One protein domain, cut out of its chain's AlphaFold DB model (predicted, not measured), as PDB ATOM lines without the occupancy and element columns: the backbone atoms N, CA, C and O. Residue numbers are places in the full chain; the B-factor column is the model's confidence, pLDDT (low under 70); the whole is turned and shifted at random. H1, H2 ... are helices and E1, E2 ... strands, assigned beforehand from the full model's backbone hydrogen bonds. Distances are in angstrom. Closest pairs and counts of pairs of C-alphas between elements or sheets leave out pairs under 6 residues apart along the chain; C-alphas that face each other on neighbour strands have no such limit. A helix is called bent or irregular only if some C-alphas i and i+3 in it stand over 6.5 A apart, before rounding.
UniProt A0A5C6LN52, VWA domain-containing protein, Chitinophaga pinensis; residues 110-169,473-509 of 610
ATOM      1  N   PRO A 110      41.248  33.506 -15.103       95.38
ATOM      2  CA  PRO A 110      42.492  33.027 -14.520       95.38
ATOM      3  C   PRO A 110      42.371  31.553 -14.102       95.38
ATOM      4  O   PRO A 110      41.313  31.108 -13.640       95.38
ATOM      5  N   ALA A 111      43.452  30.791 -14.255       93.81
ATOM      6  CA  ALA A 111      43.528  29.394 -13.824       93.81
ATOM      7  C   ALA A 111      43.385  29.267 -12.297       93.81
ATOM      8  O   ALA A 111      42.747  28.339 -11.802       93.81
ATOM      9  N   SER A 112      43.910  30.254 -11.561       91.50
ATOM     10  CA  SER A 112      43.752  30.400 -10.114       91.50
ATOM     11  C   SER A 112      43.198  31.794  -9.781       91.50
ATOM     12  O   SER A 112      43.969  32.736  -9.626       91.50
ATOM     13  N   PRO A 113      41.865  31.971  -9.688       88.50
ATOM     14  CA  PRO A 113      41.246  33.281  -9.423       88.50
ATOM     15  C   PRO A 113      41.534  33.873  -8.031       88.50
ATOM     16  O   PRO A 113      41.295  35.063  -7.809       88.50
ATOM     17  N   ALA A 114      42.005  33.039  -7.100       85.00
ATOM     18  CA  ALA A 114      42.417  33.435  -5.754       85.00
ATOM     19  C   ALA A 114      43.888  33.887  -5.691       85.00
ATOM     20  O   ALA A 114      44.295  34.511  -4.720       85.00
ATOM     21  N   ASP A 115      44.692  33.576  -6.712       86.19
ATOM     22  CA  ASP A 115      46.085  34.007  -6.792       86.19
ATOM     23  C   ASP A 115      46.168  35.318  -7.578       86.19
ATOM     24  O   ASP A 115      46.015  35.342  -8.801       86.19
ATOM     25  N   GLU A 116      46.418  36.420  -6.875       84.88
ATOM     26  CA  GLU A 116      46.484  37.757  -7.471       84.88
ATOM     27  C   GLU A 116      47.545  37.881  -8.569       84.88
ATOM     28  O   GLU A 116      47.334  38.600  -9.542       84.88
ATOM     29  N   SER A 117      48.660  37.151  -8.462       87.31
ATOM     30  CA  SER A 117      49.721  37.184  -9.474       87.31
ATOM     31  C   SER A 117      49.289  36.507 -10.775       87.31
ATOM     32  O   SER A 117      49.596  36.988 -11.873       87.31
ATOM     33  N   VAL A 118      48.522  35.419 -10.659       91.81
ATOM     34  CA  VAL A 118      47.919  34.722 -11.800       91.81
ATOM     35  C   VAL A 118      46.799  35.566 -12.401       91.81
ATOM     36  O   VAL A 118      46.713  35.655 -13.624       91.81
ATOM     37  N   VAL A 119      45.977  36.220 -11.572       92.88
ATOM     38  CA  VAL A 119      44.926  37.150 -12.019       92.88
ATOM     39  C   VAL A 119      45.524  38.317 -12.806       92.88
ATOM     40  O   VAL A 119      45.055  38.608 -13.906       92.88
ATOM     41  N   ASP A 120      46.583  38.946 -12.295       92.31
ATOM     42  CA  ASP A 120      47.256  40.060 -12.969       92.31
ATOM     43  C   ASP A 120      47.900  39.625 -14.295       92.31
ATOM     44  O   ASP A 120      47.673  40.238 -15.340       92.31
ATOM     45  N   SER A 121      48.609  38.490 -14.291       94.94
ATOM     46  CA  SER A 121      49.208  37.917 -15.505       94.94
ATOM     47  C   SER A 121      48.152  37.556 -16.556       94.94
ATOM     48  O   SER A 121      48.343  37.803 -17.747       94.94
ATOM     49  N   ALA A 122      47.019  36.990 -16.133       95.00
ATOM     50  CA  ALA A 122      45.890  36.692 -17.008       95.00
ATOM     51  C   ALA A 122      45.272  37.972 -17.594       95.00
ATOM     52  O   ALA A 122      44.975  38.008 -18.788       95.00
ATOM     53  N   SER A 123      45.125  39.029 -16.788       94.31
ATOM     54  CA  SER A 123      44.634  40.334 -17.248       94.31
ATOM     55  C   SER A 123      45.557  40.949 -18.299       94.31
ATOM     56  O   SER A 123      45.081  41.395 -19.342       94.31
ATOM     57  N   LEU A 124      46.878  40.886 -18.107       94.56
ATOM     58  CA  LEU A 124      47.841  41.353 -19.109       94.56
ATOM     59  C   LEU A 124      47.694  40.607 -20.442       94.56
ATOM     60  O   LEU A 124      47.717  41.234 -21.502       94.56
ATOM     61  N   VAL A 125      47.491  39.287 -20.408       94.50
ATOM     62  CA  VAL A 125      47.293  38.478 -21.623       94.50
ATOM     63  C   VAL A 125      45.964  38.802 -22.315       94.50
ATOM     64  O   VAL A 125      45.920  38.904 -23.540       94.50
ATOM     65  N   LEU A 126      44.876  38.961 -21.556       92.75
ATOM     66  CA  LEU A 126      43.531  39.155 -22.112       92.75
ATOM     67  C   LEU A 126      43.229  40.604 -22.506       92.75
ATOM     68  O   LEU A 126      42.434  40.843 -23.415       92.75
ATOM     69  N   HIS A 127      43.808  41.568 -21.796       90.62
ATOM     70  CA  HIS A 127      43.384  42.968 -21.823       90.62
ATOM     71  C   HIS A 127      44.525  43.957 -22.050       90.62
ATOM     72  O   HIS A 127      44.229  45.136 -22.248       90.62
ATOM     73  N   GLN A 128      45.781  43.485 -22.048       89.50
ATOM     74  CA  GLN A 128      47.001  44.300 -22.152       89.50
ATOM     75  C   GLN A 128      47.132  45.347 -21.035       89.50
ATOM     76  O   GLN A 128      47.811  46.357 -21.190       89.50
ATOM     77  N   GLU A 129      46.481  45.096 -19.899       87.75
ATOM     78  CA  GLU A 129      46.429  45.981 -18.739       87.75
ATOM     79  C   GLU A 129      46.509  45.139 -17.460       87.75
ATOM     80  O   GLU A 129      46.015  44.007 -17.415       87.75
ATOM     81  N   HIS A 130      47.125  45.700 -16.419       89.88
ATOM     82  CA  HIS A 130      47.149  45.090 -15.092       89.88
ATOM     83  C   HIS A 130      45.735  44.965 -14.522       89.88
ATOM     84  O   HIS A 130      44.873  45.815 -14.767       89.88
ATOM     85  N   ALA A 131      45.498  43.902 -13.755       90.00
ATOM     86  CA  ALA A 131      44.238  43.747 -13.042       90.00
ATOM     87  C   ALA A 131      44.113  44.843 -11.973       90.00
ATOM     88  O   ALA A 131      45.116  45.272 -11.405       90.00
ATOM     89  N   ASP A 132      42.889  45.278 -11.651       89.25
ATOM     90  CA  ASP A 132      42.710  46.162 -10.495       89.25
ATOM     91  C   ASP A 132      43.033  45.378  -9.212       89.25
ATOM     92  O   ASP A 132      42.305  44.435  -8.881       89.25
ATOM     93  N   PRO A 133      44.089  45.762  -8.470       87.19
ATOM     94  CA  PRO A 133      44.509  45.051  -7.269       87.19
ATOM     95  C   PRO A 133      43.481  45.155  -6.134       87.19
ATOM     96  O   PRO A 133      43.581  44.425  -5.159       87.19
ATOM     97  N   LEU A 134      42.482  46.040  -6.241       87.25
ATOM     98  CA  LEU A 134      41.404  46.177  -5.256       87.25
ATOM     99  C   LEU A 134      40.241  45.192  -5.475       87.25
ATOM    100  O   LEU A 134      39.255  45.233  -4.731       87.25
ATOM    101  N   LEU A 135      40.308  44.335  -6.502       86.75
ATOM    102  CA  LEU A 135      39.298  43.304  -6.745       86.75
ATOM    103  C   LEU A 135      39.412  42.181  -5.713       86.75
ATOM    104  O   LEU A 135      40.433  41.505  -5.605       86.75
ATOM    105  N   ARG A 136      38.318  41.920  -4.999       81.12
ATOM    106  CA  ARG A 136      38.254  40.873  -3.972       81.12
ATOM    107  C   ARG A 136      37.925  39.526  -4.604       81.12
ATOM    108  O   ARG A 136      37.538  39.437  -5.768       81.12
ATOM    109  N   ASP A 137      38.021  38.454  -3.827       77.88
ATOM    110  CA  ASP A 137      37.707  37.098  -4.303       77.88
ATOM    111  C   ASP A 137      36.265  36.933  -4.786       77.88
ATOM    112  O   ASP A 137      36.009  36.210  -5.746       77.88
ATOM    113  N   GLU A 138      35.326  37.665  -4.183       82.75
ATOM    114  CA  GLU A 138      33.929  37.681  -4.624       82.75
ATOM    115  C   GLU A 138      33.707  38.406  -5.964       82.75
ATOM    116  O   GLU A 138      32.688  38.191  -6.618       82.75
ATOM    117  N   ASP A 139      34.677  39.198  -6.430       88.00
ATOM    118  CA  ASP A 139      34.597  39.969  -7.674       88.00
ATOM    119  C   ASP A 139      35.039  39.131  -8.905       88.00
ATOM    120  O   ASP A 139      35.568  39.658  -9.884       88.00
ATOM    121  N   PHE A 140      34.802  37.808  -8.891       90.69
ATOM    122  CA  PHE A 140      35.193  36.859  -9.956       90.69
ATOM    123  C   PHE A 140      34.762  37.299 -11.366       90.69
ATOM    124  O   PHE A 140      35.493  37.099 -12.336       90.69
ATOM    125  N   ILE A 141      33.579  37.914 -11.472       91.94
ATOM    126  CA  ILE A 141      33.010  38.416 -12.731       91.94
ATOM    127  C   ILE A 141      33.854  39.544 -13.337       91.94
ATOM    128  O   ILE A 141      33.855  39.696 -14.554       91.94
ATOM    129  N   LEU A 142      34.568  40.304 -12.503       92.31
ATOM    130  CA  LEU A 142      35.482  41.369 -12.919       92.31
ATOM    131  C   LEU A 142      36.915  40.860 -13.116       92.31
ATOM    132  O   LEU A 142      37.648  41.419 -13.924       92.31
ATOM    133  N   LYS A 143      37.306  39.790 -12.409       93.06
ATOM    134  CA  LYS A 143      38.591  39.089 -12.606       93.06
ATOM    135  C   LYS A 143      38.623  38.232 -13.882       93.06
ATOM    136  O   LYS A 143      39.678  37.727 -14.250       93.06
ATOM    137  N   SER A 144      37.475  38.018 -14.523       93.75
ATOM    138  CA  SER A 144      37.309  37.131 -15.679       93.75
ATOM    139  C   SER A 144      36.674  37.866 -16.852       93.75
ATOM    140  O   SER A 144      35.905  38.804 -16.667       93.75
ATOM    141  N   ALA A 145      36.921  37.384 -18.065       95.19
ATOM    142  CA  ALA A 145      36.425  38.002 -19.285       95.19
ATOM    143  C   ALA A 145      35.212  37.220 -19.837       95.19
ATOM    144  O   ALA A 145      35.394  36.093 -20.317       95.19
ATOM    145  N   PRO A 146      33.969  37.748 -19.772       95.50
ATOM    146  CA  PRO A 146      32.817  37.097 -20.393       95.50
ATOM    147  C   PRO A 146      32.980  37.058 -21.912       95.50
ATOM    148  O   PRO A 146      33.350  38.054 -22.534       95.50
ATOM    149  N   VAL A 147      32.642  35.934 -22.533       94.06
ATOM    150  CA  VAL A 147      32.581  35.824 -23.991       94.06
ATOM    151  C   VAL A 147      31.281  36.458 -24.477       94.06
ATOM    152  O   VAL A 147      30.194  35.958 -24.199       94.06
ATOM    153  N   LEU A 148      31.398  37.554 -25.225       92.69
ATOM    154  CA  LEU A 148      30.258  38.273 -25.801       92.69
ATOM    155  C   LEU A 148      29.955  37.783 -27.214       92.69
ATOM    156  O   LEU A 148      28.800  37.657 -27.611       92.69
ATOM    157  N   ASN A 149      31.007  37.485 -27.975       89.44
ATOM    158  CA  ASN A 149      30.894  36.932 -29.314       89.44
ATOM    159  C   ASN A 149      32.025  35.936 -29.585       89.44
ATOM    160  O   ASN A 149      33.110  36.018 -29.009       89.44
ATOM    161  N   ASN A 150      31.773  34.991 -30.483       84.31
ATOM    162  CA  ASN A 150      32.764  34.034 -30.941       84.31
ATOM    163  C   ASN A 150      32.778  33.997 -32.468       84.31
ATOM    164  O   ASN A 150      31.741  33.811 -33.106       84.31
ATOM    165  N   THR A 151      33.973  34.112 -33.029       77.56
ATOM    166  CA  THR A 151      34.245  33.948 -34.452       77.56
ATOM    167  C   THR A 151      35.200  32.773 -34.658       77.56
ATOM    168  O   THR A 151      35.740  32.196 -33.713       77.56
ATOM    169  N   THR A 152      35.434  32.391 -35.912       73.50
ATOM    170  CA  THR A 152      36.438  31.371 -36.250       73.50
ATOM    171  C   THR A 152      37.862  31.801 -35.907       73.50
ATOM    172  O   THR A 152      38.717  30.942 -35.714       73.50
ATOM    173  N   THR A 153      38.129  33.106 -35.835       78.19
ATOM    174  CA  THR A 153      39.460  33.664 -35.568       78.19
ATOM    175  C   THR A 153      39.702  33.944 -34.085       78.19
ATOM    176  O   THR A 153      40.856  33.967 -33.657       78.19
ATOM    177  N   GLY A 154      38.650  34.109 -33.278       87.94
ATOM    178  CA  GLY A 154      38.801  34.457 -31.870       87.94
ATOM    179  C   GLY A 154      37.497  34.678 -31.112       87.94
ATOM    180  O   GLY A 154      36.412  34.270 -31.531       87.94
ATOM    181  N   TYR A 155      37.623  35.322 -29.961       91.56
ATOM    182  CA  TYR A 155      36.521  35.713 -29.094       91.56
ATOM    183  C   TYR A 155      36.536  37.228 -28.921       91.56
ATOM    184  O   TYR A 155      37.593  37.798 -28.675       91.56
ATOM    185  N   THR A 156      35.369  37.860 -28.968       94.81
ATOM    186  CA  THR A 156      35.202  39.206 -28.413       94.81
ATOM    187  C   THR A 156      34.774  39.034 -26.967       94.81
ATOM    188  O   THR A 156      33.720  38.444 -26.694       94.81
ATOM    189  N   VAL A 157      35.595  39.517 -26.042       95.25
ATOM    190  CA  VAL A 157      35.357  39.405 -24.604       95.25
ATOM    191  C   VAL A 157      35.084  40.765 -23.976       95.25
ATOM    192  O   VAL A 157      35.587  41.789 -24.440       95.25
ATOM    193  N   GLY A 158      34.267  40.775 -22.927       94.25
ATOM    194  CA  GLY A 158      34.051  41.954 -22.097       94.25
ATOM    195  C   GLY A 158      35.190  42.151 -21.100       94.25
ATOM    196  O   GLY A 158      35.805  41.181 -20.657       94.25
ATOM    197  N   LYS A 159      35.448  43.405 -20.736       92.88
ATOM    198  CA  LYS A 159      36.346  43.784 -19.645       92.88
ATOM    199  C   LYS A 159      35.825  45.012 -18.911       92.88
ATOM    200  O   LYS A 159      35.028  45.783 -19.447       92.88
ATOM    201  N   THR A 160      36.307  45.209 -17.693       92.56
ATOM    202  CA  THR A 160      36.152  46.472 -16.969       92.56
ATOM    203  C   THR A 160      37.494  47.144 -16.775       92.56
ATOM    204  O   THR A 160      38.443  46.483 -16.364       92.56
ATOM    205  N   VAL A 161      37.538  48.456 -16.966       91.56
ATOM    206  CA  VAL A 161      38.695  49.292 -16.627       91.56
ATOM    207  C   VAL A 161      38.331  50.271 -15.516       91.56
ATOM    208  O   VAL A 161      37.153  50.574 -15.296       91.56
ATOM    209  N   ASP A 162      39.335  50.745 -14.784       90.44
ATOM    210  CA  ASP A 162      39.132  51.799 -13.795       90.44
ATOM    211  C   ASP A 162      38.721  53.110 -14.470       90.44
ATOM    212  O   ASP A 162      39.312  53.535 -15.466       90.44
ATOM    213  N   VAL A 163      37.703  53.767 -13.903       90.19
ATOM    214  CA  VAL A 163      37.272  55.099 -14.355       90.19
ATOM    215  C   VAL A 163      38.386  56.122 -14.146       90.19
ATOM    216  O   VAL A 163      38.627  56.949 -15.022       90.19
ATOM    217  N   TYR A 164      39.097  56.037 -13.021       88.56
ATOM    218  CA  TYR A 164      40.157  56.970 -12.655       88.56
ATOM    219  C   TYR A 164      41.531  56.329 -12.704       88.56
ATOM    220  O   TYR A 164      41.702  55.169 -12.331       88.56
ATOM    221  N   ASP A 165      42.521  57.130 -13.075       88.25
ATOM    222  CA  ASP A 165      43.912  56.824 -12.790       88.25
ATOM    223  C   ASP A 165      44.192  57.062 -11.297       88.25
ATOM    224  O   ASP A 165      44.195  58.193 -10.811       88.25
ATOM    225  N   LYS A 166      44.419  55.968 -10.564       87.31
ATOM    226  CA  LYS A 166      44.677  55.987  -9.119       87.31
ATOM    227  C   LYS A 166      46.150  56.222  -8.771       87.31
ATOM    228  O   LYS A 166      46.461  56.359  -7.592       87.31
ATOM    229  N   SER A 167      47.059  56.255  -9.749       86.69
ATOM    230  CA  SER A 167      48.515  56.268  -9.514       86.69
ATOM    231  C   SER A 167      49.012  57.472  -8.703       86.69
ATOM    232  O   SER A 167      50.019  57.364  -8.007       86.69
ATOM    233  N   HIS A 168      48.272  58.584  -8.741       86.62
ATOM    234  CA  HIS A 168      48.560  59.821  -8.008       86.62
ATOM    235  C   HIS A 168      47.680  60.006  -6.759       86.62
ATOM    236  O   HIS A 168      47.740  61.049  -6.104       86.62
ATOM    237  N   ASN A 169      46.838  59.023  -6.426       87.81
ATOM    238  CA  ASN A 169      45.966  59.120  -5.262       87.81
ATOM    239  C   ASN A 169      46.779  59.036  -3.973       87.81
ATOM    240  O   ASN A 169      47.708  58.236  -3.838       87.81
ATOM    241  N   GLY A 473      35.521  67.094 -21.056       82.56
ATOM    242  CA  GLY A 473      35.615  68.123 -20.016       82.56
ATOM    243  C   GLY A 473      36.361  67.610 -18.785       82.56
ATOM    244  O   GLY A 473      36.284  66.423 -18.473       82.56
ATOM    245  N   GLU A 474      37.063  68.503 -18.086       79.06
ATOM    246  CA  GLU A 474      37.776  68.167 -16.841       79.06
ATOM    247  C   GLU A 474      36.821  67.742 -15.718       79.06
ATOM    248  O   GLU A 474      37.227  67.004 -14.836       79.06
ATOM    249  N   ASP A 475      35.545  68.140 -15.798       82.12
ATOM    250  CA  ASP A 475      34.500  67.835 -14.820       82.12
ATOM    251  C   ASP A 475      33.797  66.485 -15.045       82.12
ATOM    252  O   ASP A 475      32.880  66.098 -14.305       82.12
ATOM    253  N   VAL A 476      34.178  65.756 -16.097       86.75
ATOM    254  CA  VAL A 476      33.601  64.445 -16.385       86.75
ATOM    255  C   VAL A 476      33.997  63.478 -15.280       86.75
ATOM    256  O   VAL A 476      35.171  63.246 -15.029       86.75
ATOM    257  N   ALA A 477      32.987  62.851 -14.678       84.81
ATOM    258  CA  ALA A 477      33.129  61.957 -13.540       84.81
ATOM    259  C   ALA A 477      33.446  62.651 -12.200       84.81
ATOM    260  O   ALA A 477      33.368  61.986 -11.179       84.81
ATOM    261  N   ASP A 478      33.641  63.969 -12.105       83.19
ATOM    262  CA  ASP A 478      33.897  64.642 -10.809       83.19
ATOM    263  C   ASP A 478      32.832  64.358  -9.734       83.19
ATOM    264  O   ASP A 478      33.083  64.417  -8.529       83.19
ATOM    265  N   ARG A 479      31.609  64.042 -10.177       82.50
ATOM    266  CA  ARG A 479      30.451  63.742  -9.325       82.50
ATOM    267  C   ARG A 479      30.299  62.265  -8.970       82.50
ATOM    268  O   ARG A 479      29.305  61.924  -8.321       82.50
ATOM    269  N   MET A 480      31.202  61.390  -9.410       86.75
ATOM    270  CA  MET A 480      31.134  59.984  -9.032       86.75
ATOM    271  C   MET A 480      31.377  59.833  -7.526       86.75
ATOM    272  O   MET A 480      32.190  60.559  -6.952       86.75
ATOM    273  N   PRO A 481      30.705  58.873  -6.876       82.31
ATOM    274  CA  PRO A 481      30.833  58.690  -5.436       82.31
ATOM    275  C   PRO A 481      32.239  58.333  -4.952       82.31
ATOM    276  O   PRO A 481      32.621  58.757  -3.864       82.31
ATOM    277  N   HIS A 482      32.975  57.515  -5.712       85.31
ATOM    278  CA  HIS A 482      34.245  56.938  -5.274       85.31
ATOM    279  C   HIS A 482      35.047  56.286  -6.420       85.31
ATOM    280  O   HIS A 482      34.511  56.020  -7.496       85.31
ATOM    281  N   ASN A 483      36.294  55.886  -6.151       81.81
ATOM    282  CA  ASN A 483      37.217  55.288  -7.130       81.81
ATOM    283  C   ASN A 483      36.895  53.840  -7.531       81.81
ATOM    284  O   ASN A 483      37.467  53.321  -8.483       81.81
ATOM    285  N   GLY A 484      36.005  53.163  -6.803       83.12
ATOM    286  CA  GLY A 484      35.618  51.775  -7.091       83.12
ATOM    287  C   GLY A 484      34.700  51.569  -8.304       83.12
ATOM    288  O   GLY A 484      34.268  50.439  -8.525       83.12
ATOM    289  N   PHE A 485      34.339  52.624  -9.041       88.38
ATOM    290  CA  PHE A 485      33.505  52.503 -10.238       88.38
ATOM    291  C   PHE A 485      34.321  52.044 -11.447       88.38
ATOM    292  O   PHE A 485      35.473  52.437 -11.632       88.38
ATOM    293  N   LYS A 486      33.683  51.232 -12.288       91.25
ATOM    294  CA  LYS A 486      34.285  50.622 -13.470       91.25
ATOM    295  C   LYS A 486      33.599  51.070 -14.748       91.25
ATOM    296  O   LYS A 486      32.380  51.248 -14.761       91.25
ATOM    297  N   TYR A 487      34.384  51.172 -15.815       92.56
ATOM    298  CA  TYR A 487      33.908  51.415 -17.170       92.56
ATOM    299  C   TYR A 487      34.001  50.132 -18.000       92.56
ATOM    300  O   TYR A 487      35.027  49.449 -17.989       92.56
ATOM    301  N   PHE A 488      32.932  49.785 -18.706       94.12
ATOM    302  CA  PHE A 488      32.875  48.611 -19.567       94.12
ATOM    303  C   PHE A 488      33.572  48.850 -20.904       94.12
ATOM    304  O   PHE A 488      33.379  49.876 -21.551       94.12
ATOM    305  N   MET A 489      34.324  47.848 -21.351       92.44
ATOM    306  CA  MET A 489      34.946  47.810 -22.667       92.44
ATOM    307  C   MET A 489      34.944  46.391 -23.232       92.44
ATOM    308  O   MET A 489      34.681  45.417 -22.527       92.44
ATOM    309  N   THR A 490      35.301  46.267 -24.506       93.62
ATOM    310  CA  THR A 490      35.515  44.975 -25.162       93.62
ATOM    311  C   THR A 490      36.938  44.844 -25.680       93.62
ATOM    312  O   THR A 490      37.609  45.833 -25.971       93.62
ATOM    313  N   THR A 491      37.411  43.612 -25.818       93.25
ATOM    314  CA  THR A 491      38.703  43.292 -26.434       93.25
ATOM    315  C   THR A 491      38.573  41.990 -27.214       93.25
ATOM    316  O   THR A 491      37.848  41.088 -26.797       93.25
ATOM    317  N   ASP A 492      39.253  41.895 -28.352       94.56
ATOM    318  CA  ASP A 492      39.309  40.665 -29.136       94.56
ATOM    319  C   ASP A 492      40.520  39.827 -28.718       94.56
ATOM    320  O   ASP A 492      41.638  40.335 -28.626       94.56
ATOM    321  N   VAL A 493      40.301  38.532 -28.484       94.25
ATOM    322  CA  VAL A 493      41.339  37.573 -28.089       94.25
ATOM    323  C   VAL A 493      41.399  36.390 -29.064       94.25
ATOM    324  O   VAL A 493      40.354  35.934 -29.543       94.25
ATOM    325  N   PRO A 494      42.595  35.850 -29.367       92.94
ATOM    326  CA  PRO A 494      42.746  34.699 -30.255       92.94
ATOM    327  C   PRO A 494      42.009  33.445 -29.768       92.94
ATOM    328  O   PRO A 494      41.850  33.210 -28.569       92.94
ATOM    329  N   SER A 495      41.580  32.595 -30.705       87.44
ATOM    330  CA  SER A 495      40.842  31.365 -30.369       87.44
ATOM    331  C   SER A 495      41.674  30.320 -29.603       87.44
ATOM    332  O   SER A 495      41.112  29.476 -28.901       87.44
ATOM    333  N   ASP A 496      43.000  30.411 -29.695       89.50
ATOM    334  CA  ASP A 496      44.010  29.547 -29.082       89.50
ATOM    335  C   ASP A 496      44.651  30.157 -27.818       89.50
ATOM    336  O   ASP A 496      45.614  29.600 -27.280       89.50
ATOM    337  N   VAL A 497      44.115  31.273 -27.300       91.75
ATOM    338  CA  VAL A 497      44.678  32.011 -26.152       91.75
ATOM    339  C   VAL A 497      44.863  31.141 -24.899       91.75
ATOM    340  O   VAL A 497      45.841  31.287 -24.174       91.75
ATOM    341  N   ILE A 498      43.976  30.171 -24.671       91.56
ATOM    342  CA  ILE A 498      44.075  29.242 -23.533       91.56
ATOM    343  C   ILE A 498      45.081  28.124 -23.803       91.56
ATOM    344  O   ILE A 498      45.879  27.793 -22.932       91.56
ATOM    345  N   THR A 499      45.106  27.564 -25.016       89.69
ATOM    346  CA  THR A 499      46.084  26.522 -25.375       89.69
ATOM    347  C   THR A 499      47.518  27.039 -25.385       89.69
ATOM    348  O   THR A 499      48.441  26.270 -25.136       89.69
ATOM    349  N   THR A 500      47.702  28.333 -25.646       92.94
ATOM    350  CA  THR A 500      48.999  29.015 -25.571       92.94
ATOM    351  C   THR A 500      49.387  29.394 -24.134       92.94
ATOM    352  O   THR A 500      50.574  29.556 -23.864       92.94
ATOM    353  N   HIS A 501      48.429  29.442 -23.194       94.62
ATOM    354  CA  HIS A 501      48.647  29.821 -21.787       94.62
ATOM    355  C   HIS A 501      47.950  28.877 -20.772       94.62
ATOM    356  O   HIS A 501      47.215  29.347 -19.897       94.62
ATOM    357  N   PRO A 502      48.186  27.551 -20.814       89.56
ATOM    358  CA  PRO A 502      47.395  26.558 -20.069       89.56
ATOM    359  C   PRO A 502      47.549  26.610 -18.537       89.56
ATOM    360  O   PRO A 502      46.737  26.027 -17.826       89.56
ATOM    361  N   GLY A 503      48.589  27.275 -18.021       90.88
ATOM    362  CA  GLY A 503      48.790  27.496 -16.580       90.88
ATOM    363  C   GLY A 503      48.247  28.830 -16.063       90.88
ATOM    364  O   GLY A 503      48.234  29.045 -14.856       90.88
ATOM    365  N   LEU A 504      47.817  29.725 -16.959       95.06
ATOM    366  CA  LEU A 504      47.345  31.067 -16.608       95.06
ATOM    367  C   LEU A 504      45.858  31.250 -16.884       95.06
ATOM    368  O   LEU A 504      45.191  31.950 -16.130       95.06
ATOM    369  N   LEU A 505      45.335  30.629 -17.943       95.81
ATOM    370  CA  LEU A 505      43.967  30.825 -18.409       95.81
ATOM    371  C   LEU A 505      43.203  29.509 -18.489       95.81
ATOM    372  O   LEU A 505      43.756  28.464 -18.827       95.81
ATOM    373  N   GLN A 506      41.900  29.587 -18.249       93.88
ATOM    374  CA  GLN A 506      40.970  28.477 -18.412       93.88
ATOM    375  C   GLN A 506      39.603  28.961 -18.899       93.88
ATOM    376  O   GLN A 506      39.222  30.116 -18.700       93.88
ATOM    377  N   TYR A 507      38.843  28.058 -19.518       92.88
ATOM    378  CA  TYR A 507      37.419  28.283 -19.740       92.88
ATOM    379  C   TYR A 507      36.645  28.005 -18.458       92.88
ATOM    380  O   TYR A 507      36.822  26.954 -17.845       92.88
ATOM    381  N   THR A 508      35.718  28.898 -18.128       93.44
ATOM    382  CA  THR A 508      34.841  28.748 -16.965       93.44
ATOM    383  C   THR A 508      33.396  29.010 -17.357       93.44
ATOM    384  O   THR A 508      33.103  29.927 -18.124       93.44
ATOM    385  N   LEU A 509      32.477  28.201 -16.824       93.12
ATOM    386  CA  LEU A 509      31.049  28.490 -16.885       93.12
ATOM    387  C   LEU A 509      30.603  29.147 -15.586       93.12
ATOM    388  O   LEU A 509      30.700  28.549 -14.517       93.12
TER     389      LEU A 509
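AT A GLANCE: This is residues 110 to 169 and 473 to 509 of the 610 residues of the protein "VWA domain-containing protein" of Chitinophaga pinensis (UniProt A0A5C6LN52). A strongly twisted sheet of three strands, drawn out along the long ribbon of E2 and E3, has helix H1 packed over part of it, while H2 grazes it close to H1. Short H3 and strand E4 lie toward one end of the long axis, and residues 473 to 485, with no named element, make the other end beside the cut. The printed part has 97 residues, with three named helices and four named strands in the order H1 H2 E1 E2 E3 H3 E4; the sheet's order is E1 E2 E3, antiparallel throughout, and the class is mixed, helices and strands. It is only just compact, close to loose, with a radius of gyration of the C-alphas of 14.5 A, and only just elongated, spanning 43 by 28 by 22 A.

IN THESE COORDINATES: H1, residues 116 to 127, begins at C-alpha 116 (46.484, 37.757, -7.471) and is 15.6 A long. H2, residues 137 to 143, is irregular: C-alphas 138 and 141 are 8.2 A apart. E1 is residues 145 to 150, 12.8 A, and E2 residues 154 to 162, 25.1 A. After the cut come E3, residues 486 to 494, 24.6 A, H3, residues 497 to 500, and E4, residues 505 to 509, 13.2 A, ending at C-alpha 509 (31.049, 28.490, -16.885).

HOW THE PARTS SIT: E1 and E2 form a hairpin, antiparallel at 146 degrees, with N 158 and O 146 2.9 A apart, within hydrogen-bond range. E2, the inner strand, is antiparallel to E3 at 154 degrees, with N 157 and O 491 within range at 2.8 A. H1 is on the sheet at a height of 10.5 A, over E1 and E2, only just slantwise to the strands at 31 degrees to E1 on the local plane. The closest C-alphas of H1 and E3 are those of Leu 126 and Val 493, 6.6 A apart. H2 only grazes the sheet with residues 141 to 143. H1 and H2 are close but not clearly touching, at a shallow tilt of 12 degrees, the same way; their closest C-alphas are those of Val 119 and Lys 143, 6.7 A apart. H3 is not on the sheet; its closest C-alpha pair with E4 is Ile 498 and Leu 505, 5.4 A. E4 pairs with no named strand, but E4 and E1 are near each other, with 6 pairs of C-alphas within 10 A. In H1 every O i to N i+4 pair is within hydrogen-bond range; in H2 1 of 3 is, beside 2 of 4 O i to N i+3 pairs, and H3 is too short for an O i to N i+4 pair.

THE WHOLE: The two C-alphas farthest apart, those of Asp 475 and Thr 499, are 44.2 A apart. Residues 170 to 472 are not printed, and C-alphas 169 and 473 are 20.1 A apart across that cut, which lies between E2 and E3. Of the links printed whole, none is long. The mean pLDDT of the printed part is 89.5, and no printed residue is under 70.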